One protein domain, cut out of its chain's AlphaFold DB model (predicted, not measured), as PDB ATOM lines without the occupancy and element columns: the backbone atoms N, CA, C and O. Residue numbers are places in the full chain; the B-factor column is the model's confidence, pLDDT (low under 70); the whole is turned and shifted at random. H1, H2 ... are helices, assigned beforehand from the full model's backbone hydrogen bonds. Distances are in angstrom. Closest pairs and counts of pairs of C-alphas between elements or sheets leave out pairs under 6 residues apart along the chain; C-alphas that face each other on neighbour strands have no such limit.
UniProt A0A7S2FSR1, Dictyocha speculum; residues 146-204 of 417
ATOM      1  N   LYS A 146     -37.870  14.753 -37.406       85.94
ATOM      2  CA  LYS A 146     -37.816  15.433 -36.114       85.94
ATOM      3  C   LYS A 146     -38.510  14.604 -35.037       85.94
ATOM      4  O   LYS A 146     -37.875  14.234 -34.058       85.94
ATOM      5  N   SER A 147     -39.756  14.204 -35.283       86.69
ATOM      6  CA  SER A 147     -40.508  13.324 -34.377       86.69
ATOM      7  C   SER A 147     -39.818  11.969 -34.162       86.69
ATOM      8  O   SER A 147     -39.722  11.469 -33.034       86.69
ATOM      9  N   MET A 148     -39.255  11.388 -35.232       87.31
ATOM     10  CA  MET A 148     -38.454  10.165 -35.129       87.31
ATOM     11  C   MET A 148     -37.210  10.370 -34.260       87.31
ATOM     12  O   MET A 148     -36.903   9.518 -33.428       87.31
ATOM     13  N   TYR A 149     -36.500  11.488 -34.432       89.56
ATOM     14  CA  TYR A 149     -35.288  11.764 -33.675       89.56
ATOM     15  C   TYR A 149     -35.579  11.987 -32.194       89.56
ATOM     16  O   TYR A 149     -34.924  11.367 -31.360       89.56
ATOM     17  N   ASP A 150     -36.599  12.776 -31.864       87.69
ATOM     18  CA  ASP A 150     -37.005  13.029 -30.478       87.69
ATOM     19  C   ASP A 150     -37.343  11.722 -29.738       87.69
ATOM     20  O   ASP A 150     -37.002  11.546 -28.565       87.69
ATOM     21  N   THR A 151     -37.944  10.762 -30.449       86.75
ATOM     22  CA  THR A 151     -38.263   9.436 -29.907       86.75
ATOM     23  C   THR A 151     -37.015   8.557 -29.771       86.75
ATOM     24  O   THR A 151     -36.771   7.972 -28.714       86.75
ATOM     25  N   GLU A 152     -36.203   8.447 -30.827       85.69
ATOM     26  CA  GLU A 152     -35.079   7.504 -30.878       85.69
ATOM     27  C   GLU A 152     -33.845   7.974 -30.097       85.69
ATOM     28  O   GLU A 152     -33.115   7.132 -29.569       85.69
ATOM     29  N   LYS A 153     -33.625   9.288 -29.950       86.88
ATOM     30  CA  LYS A 153     -32.438   9.865 -29.290       86.88
ATOM     31  C   LYS A 153     -32.209   9.303 -27.889       86.88
ATOM     32  O   LYS A 153     -31.072   9.038 -27.509       86.88
ATOM     33  N   THR A 154     -33.287   9.072 -27.141       85.19
ATOM     34  CA  THR A 154     -33.240   8.528 -25.772       85.19
ATOM     35  C   THR A 154     -32.939   7.026 -25.717       85.19
ATOM     36  O   THR A 154     -32.578   6.496 -24.666       85.19
ATOM     37  N   THR A 155     -33.074   6.323 -26.844       86.94
ATOM     38  CA  THR A 155     -32.890   4.869 -26.931       86.94
ATOM     39  C   THR A 155     -31.458   4.465 -27.274       86.94
ATOM     40  O   THR A 155     -31.066   3.325 -27.002       86.94
ATOM     41  N   PHE A 156     -30.663   5.379 -27.839       89.50
ATOM     42  CA  PHE A 156     -29.280   5.114 -28.219       89.50
ATOM     43  C   PHE A 156     -28.398   4.932 -26.981       89.50
ATOM     44  O   PHE A 156     -28.322   5.794 -26.112       89.50
ATOM     45  N   LYS A 157     -27.700   3.795 -26.907       87.62
ATOM     46  CA  LYS A 157     -26.789   3.461 -25.800       87.62
ATOM     47  C   LYS A 157     -25.333   3.407 -26.237       87.62
ATOM     48  O   LYS A 157     -24.447   3.416 -25.390       87.62
ATOM     49  N   CYS A 158     -25.069   3.282 -27.534       88.06
ATOM     50  CA  CYS A 158     -23.724   3.216 -28.100       88.06
ATOM     51  C   CYS A 158     -23.722   3.562 -29.596       88.06
ATOM     52  O   CYS A 158     -24.769   3.542 -30.243       88.06
ATOM     53  N   LYS A 159     -22.532   3.781 -30.179       90.94
ATOM     54  CA  LYS A 159     -22.371   4.016 -31.630       90.94
ATOM     55  C   LYS A 159     -23.060   2.940 -32.481       90.94
ATOM     56  O   LYS A 159     -23.644   3.256 -33.509       90.94
ATOM     57  N   GLN A 160     -23.009   1.670 -32.069       87.38
ATOM     58  CA  GLN A 160     -23.598   0.564 -32.841       87.38
ATOM     59  C   GLN A 160     -25.115   0.700 -33.029       87.38
ATOM     60  O   GLN A 160     -25.650   0.181 -34.008       87.38
ATOM     61  N   ASP A 161     -25.800   1.414 -32.133       86.94
ATOM     62  CA  ASP A 161     -27.234   1.674 -32.265       86.94
ATOM     63  C   ASP A 161     -27.525   2.648 -33.416       86.94
ATOM     64  O   ASP A 161     -28.568   2.545 -34.051       86.94
ATOM     65  N   LEU A 162     -26.554   3.497 -33.777       86.38
ATOM     66  CA  LEU A 162     -26.644   4.404 -34.926       86.38
ATOM     67  C   LEU A 162     -26.460   3.687 -36.278       86.38
ATOM     68  O   LEU A 162     -26.788   4.236 -37.331       86.38
ATOM     69  N   VAL A 163     -25.940   2.455 -36.265       83.50
ATOM     70  CA  VAL A 163     -25.694   1.650 -37.473       83.50
ATOM     71  C   VAL A 163     -26.966   0.929 -37.916       83.50
ATOM     72  O   VAL A 163     -27.282   0.853 -39.105       83.50
ATOM     73  N   LYS A 164     -27.704   0.354 -36.962       79.75
ATOM     74  CA  LYS A 164     -28.753  -0.622 -37.260       79.75
ATOM     75  C   LYS A 164     -30.100   0.059 -37.495       79.75
ATOM     76  O   LYS A 164     -30.724   0.540 -36.565       79.75
ATOM     77  N   GLY A 165     -30.587   0.009 -38.735       77.31
ATOM     78  CA  GLY A 165     -31.942   0.460 -39.086       77.31
ATOM     79  C   GLY A 165     -32.071   1.955 -39.393       77.31
ATOM     80  O   GLY A 165     -33.115   2.377 -39.881       77.31
ATOM     81  N   ILE A 166     -31.005   2.738 -39.209       85.56
ATOM     82  CA  ILE A 166     -30.987   4.178 -39.495       85.56
ATOM     83  C   ILE A 166     -30.531   4.427 -40.934       85.56
ATOM     84  O   ILE A 166     -29.415   4.080 -41.331       85.56
ATOM     85  N   THR A 167     -31.379   5.076 -41.734       86.00
ATOM     86  CA  THR A 167     -31.021   5.474 -43.106       86.00
ATOM     87  C   THR A 167     -29.971   6.590 -43.111       86.00
ATOM     88  O   THR A 167     -29.912   7.406 -42.198       86.00
ATOM     89  N   VAL A 168     -29.153   6.687 -44.166       86.31
ATOM     90  CA  VAL A 168     -28.138   7.761 -44.280       86.31
ATOM     91  C   VAL A 168     -28.775   9.156 -44.295       86.31
ATOM     92  O   VAL A 168     -28.179  10.106 -43.800       86.31
ATOM     93  N   ALA A 169     -29.983   9.291 -44.852       83.62
ATOM     94  CA  ALA A 169     -30.718  10.555 -44.853       83.62
ATOM     95  C   ALA A 169     -31.113  10.971 -43.430       83.62
ATOM     96  O   ALA A 169     -30.862  12.109 -43.042       83.62
ATOM     97  N   PHE A 170     -31.638  10.030 -42.642       88.44
ATOM     98  CA  PHE A 170     -31.986  10.280 -41.249       88.44
ATOM     99  C   PHE A 170     -30.743  10.557 -40.387       88.44
ATOM    100  O   PHE A 170     -30.729  11.510 -39.620       88.44
ATOM    101  N   LEU A 171     -29.644   9.823 -40.602       89.56
ATOM    102  CA  LEU A 171     -28.365  10.089 -39.935       89.56
ATOM    103  C   LEU A 171     -27.851  11.513 -40.192       89.56
ATOM    104  O   LEU A 171     -27.381  12.172 -39.269       89.56
ATOM    105  N   ARG A 172     -27.955  12.002 -41.434       89.62
ATOM    106  CA  ARG A 172     -27.584  13.383 -41.779       89.62
ATOM    107  C   ARG A 172     -28.492  14.399 -41.103       89.62
ATOM    108  O   ARG A 172     -27.980  15.398 -40.625       89.62
ATOM    109  N   PHE A 173     -29.797  14.137 -41.044       89.94
ATOM    110  CA  PHE A 173     -30.726  14.988 -40.305       89.94
ATOM    111  C   PHE A 173     -30.319  15.099 -38.827       89.94
ATOM    112  O   PHE A 173     -30.131  16.208 -38.343       89.94
ATOM    113  N   MET A 174     -30.072  13.969 -38.154       91.62
ATOM    114  CA  MET A 174     -29.616  13.959 -36.755       91.62
ATOM    115  C   MET A 174     -28.298  14.720 -36.565       91.62
ATOM    116  O   MET A 174     -28.129  15.425 -35.579       91.62
ATOM    117  N   CYS A 175     -27.363  14.599 -37.514       92.19
ATOM    118  CA  CYS A 175     -26.120  15.368 -37.485       92.19
ATOM    119  C   CYS A 175     -26.383  16.875 -37.594       92.19
ATOM    120  O   CYS A 175     -25.799  17.636 -36.836       92.19
ATOM    121  N   THR A 176     -27.271  17.307 -38.492       91.06
ATOM    122  CA  THR A 176     -27.618  18.728 -38.637       91.06
ATOM    123  C   THR A 176     -28.281  19.291 -37.376       91.06
ATOM    124  O   THR A 176     -27.906  20.378 -36.952       91.06
ATOM    125  N   GLU A 177     -29.213  18.560 -36.751       92.12
ATOM    126  CA  GLU A 177     -29.860  18.987 -35.493       92.12
ATOM    127  C   GLU A 177     -28.857  19.122 -34.334       92.12
ATOM    128  O   GLU A 177     -29.016  19.974 -33.465       92.12
ATOM    129  N   GLU A 178     -27.794  18.315 -34.339       91.06
ATOM    130  CA  GLU A 178     -26.726  18.334 -33.330       91.06
ATOM    131  C   GLU A 178     -25.531  19.233 -33.701       91.06
ATOM    132  O   GLU A 178     -24.471  19.173 -33.062       91.06
ATOM    133  N   ASP A 179     -25.697  20.077 -34.723       92.12
ATOM    134  CA  ASP A 179     -24.682  21.010 -35.225       92.12
ATOM    135  C   ASP A 179     -23.384  20.302 -35.669       92.12
ATOM    136  O   ASP A 179     -22.262  20.648 -35.296       92.12
ATOM    137  N   ILE A 180     -23.545  19.226 -36.442       91.69
ATOM    138  CA  ILE A 180     -22.467  18.434 -37.038       91.69
ATOM    139  C   ILE A 180     -22.523  18.596 -38.557       91.69
ATOM    140  O   ILE A 180     -23.522  18.279 -39.210       91.69
ATOM    141  N   ALA A 181     -21.405  19.027 -39.143       90.56
ATOM    142  CA  ALA A 181     -21.277  19.164 -40.587       90.56
ATOM    143  C   ALA A 181     -21.551  17.827 -41.300       90.56
ATOM    144  O   ALA A 181     -20.968  16.794 -40.975       90.56
ATOM    145  N   THR A 182     -22.431  17.845 -42.305       89.12
ATOM    146  CA  THR A 182     -22.758  16.660 -43.126       89.12
ATOM    147  C   THR A 182     -22.058  16.651 -44.486       89.12
ATOM    148  O   THR A 182     -22.105  15.651 -45.221       89.12
ATOM    149  N   LYS A 183     -21.395  17.761 -44.810       89.19
ATOM    150  CA  LYS A 183     -20.583  17.964 -46.003       89.19
ATOM    151  C   LYS A 183     -19.174  18.387 -45.602       89.19
ATOM    152  O   LYS A 183     -19.004  19.015 -44.560       89.19
ATOM    153  N   ASP A 184     -18.187  18.006 -46.396       86.44
ATOM    154  CA  ASP A 184     -16.818  18.485 -46.244       86.44
ATOM    155  C   ASP A 184     -16.654  19.908 -46.811       86.44
ATOM    156  O   ASP A 184     -17.602  20.499 -47.338       86.44
ATOM    157  N   GLY A 185     -15.447  20.469 -46.693       81.12
ATOM    158  CA  GLY A 185     -15.125  21.809 -47.198       81.12
ATOM    159  C   GLY A 185     -15.260  21.969 -48.719       81.12
ATOM    160  O   GLY A 185     -15.321  23.096 -49.196       81.12
ATOM    161  N   GLU A 186     -15.363  20.870 -49.474       80.75
ATOM    162  CA  GLU A 186     -15.605  20.861 -50.925       80.75
ATOM    163  C   GLU A 186     -17.101  20.714 -51.267       80.75
ATOM    164  O   GLU A 186     -17.481  20.629 -52.434       80.75
ATOM    165  N   GLY A 187     -17.976  20.644 -50.258       79.94
ATOM    166  CA  GLY A 187     -19.411  20.441 -50.437       79.94
ATOM    167  C   GLY A 187     -19.806  18.996 -50.759       79.94
ATOM    168  O   GLY A 187     -20.992  18.732 -51.009       79.94
ATOM    169  N   LYS A 188     -18.862  18.047 -50.722       83.19
ATOM    170  CA  LYS A 188     -19.140  16.617 -50.873       83.19
ATOM    171  C   LYS A 188     -19.668  16.043 -49.568       83.19
ATOM    172  O   LYS A 188     -19.422  16.518 -48.467       83.19
ATOM    173  N   ASN A 189     -20.459  14.995 -49.703       87.44
ATOM    174  CA  ASN A 189     -21.135  14.349 -48.591       87.44
ATOM    175  C   ASN A 189     -20.147  13.531 -47.741       87.44
ATOM    176  O   ASN A 189     -19.560  12.580 -48.247       87.44
ATOM    177  N   ILE A 190     -20.048  13.819 -46.438       90.00
ATOM    178  CA  ILE A 190     -19.203  13.042 -45.513       90.00
ATOM    179  C   ILE A 190     -19.677  11.583 -45.464       90.00
ATOM    180  O   ILE A 190     -20.886  11.316 -45.500       90.00
ATOM    181  N   SER A 191     -18.733  10.639 -45.394       89.75
ATOM    182  CA  SER A 191     -19.026   9.206 -45.332       89.75
ATOM    183  C   SER A 191     -19.814   8.834 -44.073       89.75
ATOM    184  O   SER A 191     -19.709   9.475 -43.026       89.75
ATOM    185  N   ARG A 192     -20.613   7.766 -44.175       89.06
ATOM    186  CA  ARG A 192     -21.497   7.309 -43.097       89.06
ATOM    187  C   ARG A 192     -20.739   7.084 -41.785       89.06
ATOM    188  O   ARG A 192     -21.133   7.639 -40.766       89.06
ATOM    189  N   ASP A 193     -19.629   6.354 -41.826       89.19
ATOM    190  CA  ASP A 193     -18.861   6.006 -40.625       89.19
ATOM    191  C   ASP A 193     -18.344   7.233 -39.869       89.19
ATOM    192  O   ASP A 193     -18.330   7.243 -38.638       89.19
ATOM    193  N   LYS A 194     -17.943   8.283 -40.598       91.44
ATOM    194  CA  LYS A 194     -17.478   9.543 -40.005       91.44
ATOM    195  C   LYS A 194     -18.624  10.284 -39.313       91.44
ATOM    196  O   LYS A 194     -18.429  10.782 -38.207       91.44
ATOM    197  N   LEU A 195     -19.814  10.297 -39.920       91.69
ATOM    198  CA  LEU A 195     -21.017  10.874 -39.312       91.69
ATOM    199  C   LEU A 195     -21.432  10.117 -38.047       91.69
ATOM    200  O   LEU A 195     -21.725  10.739 -37.034       91.69
ATOM    201  N   GLU A 196     -21.395   8.783 -38.068       92.00
ATOM    202  CA  GLU A 196     -21.713   7.968 -36.890       92.00
ATOM    203  C   GLU A 196     -20.753   8.227 -35.725       92.00
ATOM    204  O   GLU A 196     -21.181   8.277 -34.575       92.00
ATOM    205  N   VAL A 197     -19.453   8.380 -36.005       92.12
ATOM    206  CA  VAL A 197     -18.449   8.686 -34.973       92.12
ATOM    207  C   VAL A 197     -18.653  10.091 -34.413       92.12
ATOM    208  O   VAL A 197     -18.645  10.253 -33.195       92.12
ATOM    209  N   ALA A 198     -18.868  11.087 -35.276       91.88
ATOM    210  CA  ALA A 198     -19.101  12.465 -34.851       91.88
ATOM    211  C   ALA A 198     -20.381  12.593 -34.009       91.88
ATOM    212  O   ALA A 198     -20.357  13.195 -32.936       91.88
ATOM    213  N   LEU A 199     -21.473  11.959 -34.447       92.69
ATOM    214  CA  LEU A 199     -22.743  11.960 -33.728       92.69
ATOM    215  C   LEU A 199     -22.645  11.199 -32.402       92.69
ATOM    216  O   LEU A 199     -23.119  11.694 -31.384       92.69
ATOM    217  N   ALA A 200     -21.976  10.042 -32.374       92.19
ATOM    218  CA  ALA A 200     -21.736   9.319 -31.128       92.19
ATOM    219  C   ALA A 200     -20.928  10.157 -30.125       92.19
ATOM    220  O   ALA A 200     -21.276  10.184 -28.948       92.19
ATOM    221  N   ALA A 201     -19.892  10.870 -30.582       92.31
ATOM    222  CA  ALA A 201     -19.098  11.750 -29.729       92.31
ATOM    223  C   ALA A 201     -19.930  12.916 -29.170       92.31
ATOM    224  O   ALA A 201     -19.864  13.192 -27.974       92.31
ATOM    225  N   LYS A 202     -20.753  13.557 -30.010       93.00
ATOM    226  CA  LYS A 202     -21.618  14.676 -29.608       93.00
ATOM    227  C   LYS A 202     -22.702  14.253 -28.610       93.00
ATOM    228  O   LYS A 202     -22.959  14.970 -27.652       93.00
ATOM    229  N   LEU A 203     -23.278  13.064 -28.796       90.25
ATOM    230  CA  LEU A 203     -24.293  12.488 -27.908       90.25
ATOM    231  C   LEU A 203     -23.710  11.806 -26.654       90.25
ATOM    232  O   LEU A 203     -24.467  11.259 -25.856       90.25
ATOM    233  N   GLY A 204     -22.383  11.789 -26.478       90.81
ATOM    234  CA  GLY A 204     -21.733  11.124 -25.343       90.81
ATOM    235  C   GLY A 204     -21.875   9.595 -25.348       90.81
ATOM    236  O   GLY A 204     -21.791   8.954 -24.300       90.81
TER     237      GLY A 204
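What this domain is: This is residues 146 to 204 of the 417 residues of a protein of Dictyocha speculum (UniProt A0A7S2FSR1). Two helices side by side, H3 and H4, make the core; short H2 packs on H4, and H1 lies near H3, crosswise to it. The loop of residues 178 to 191 reaches the end of the long axis away from H1. The printed part has 59 residues with four named helices, H1 to H4 along the chain, and no named strand: all helix. It is compact, radius of gyration of the C-alphas 10.9 A, spanning 34 by 21 by 20 A.

How they stand to each other: Start at H1, residues 146 to 152, close to but not clearly touching H3, residues 168 to 177; their closest C-alphas, Tyr 149 and Met 174, are 6.8 A apart. H2, residues 159 to 162, touches H4, residues 192 to 202, closest at C-alphas 159 and 200, 5.4 A. H3 and H4 touch, closest at C-alphas 175 and 199, 6.1 A, at a shallow tilt of 30 degrees, the same way. Every O i to N i+4 pair is within hydrogen-bond range in H1, H3 and H4; H2 is too short for one.

Where its parts are: Find C-alpha 146 at (-37.816, 15.433, -36.114), where H1 begins; H4, 15.4 A long from first to last C-alpha, ends at C-alpha 202, (-21.618, 14.676, -29.608).

The domain as a whole: The printed part has no cut, H3 to H4 is a long link, and no printed residue is under 70 in pLDDT.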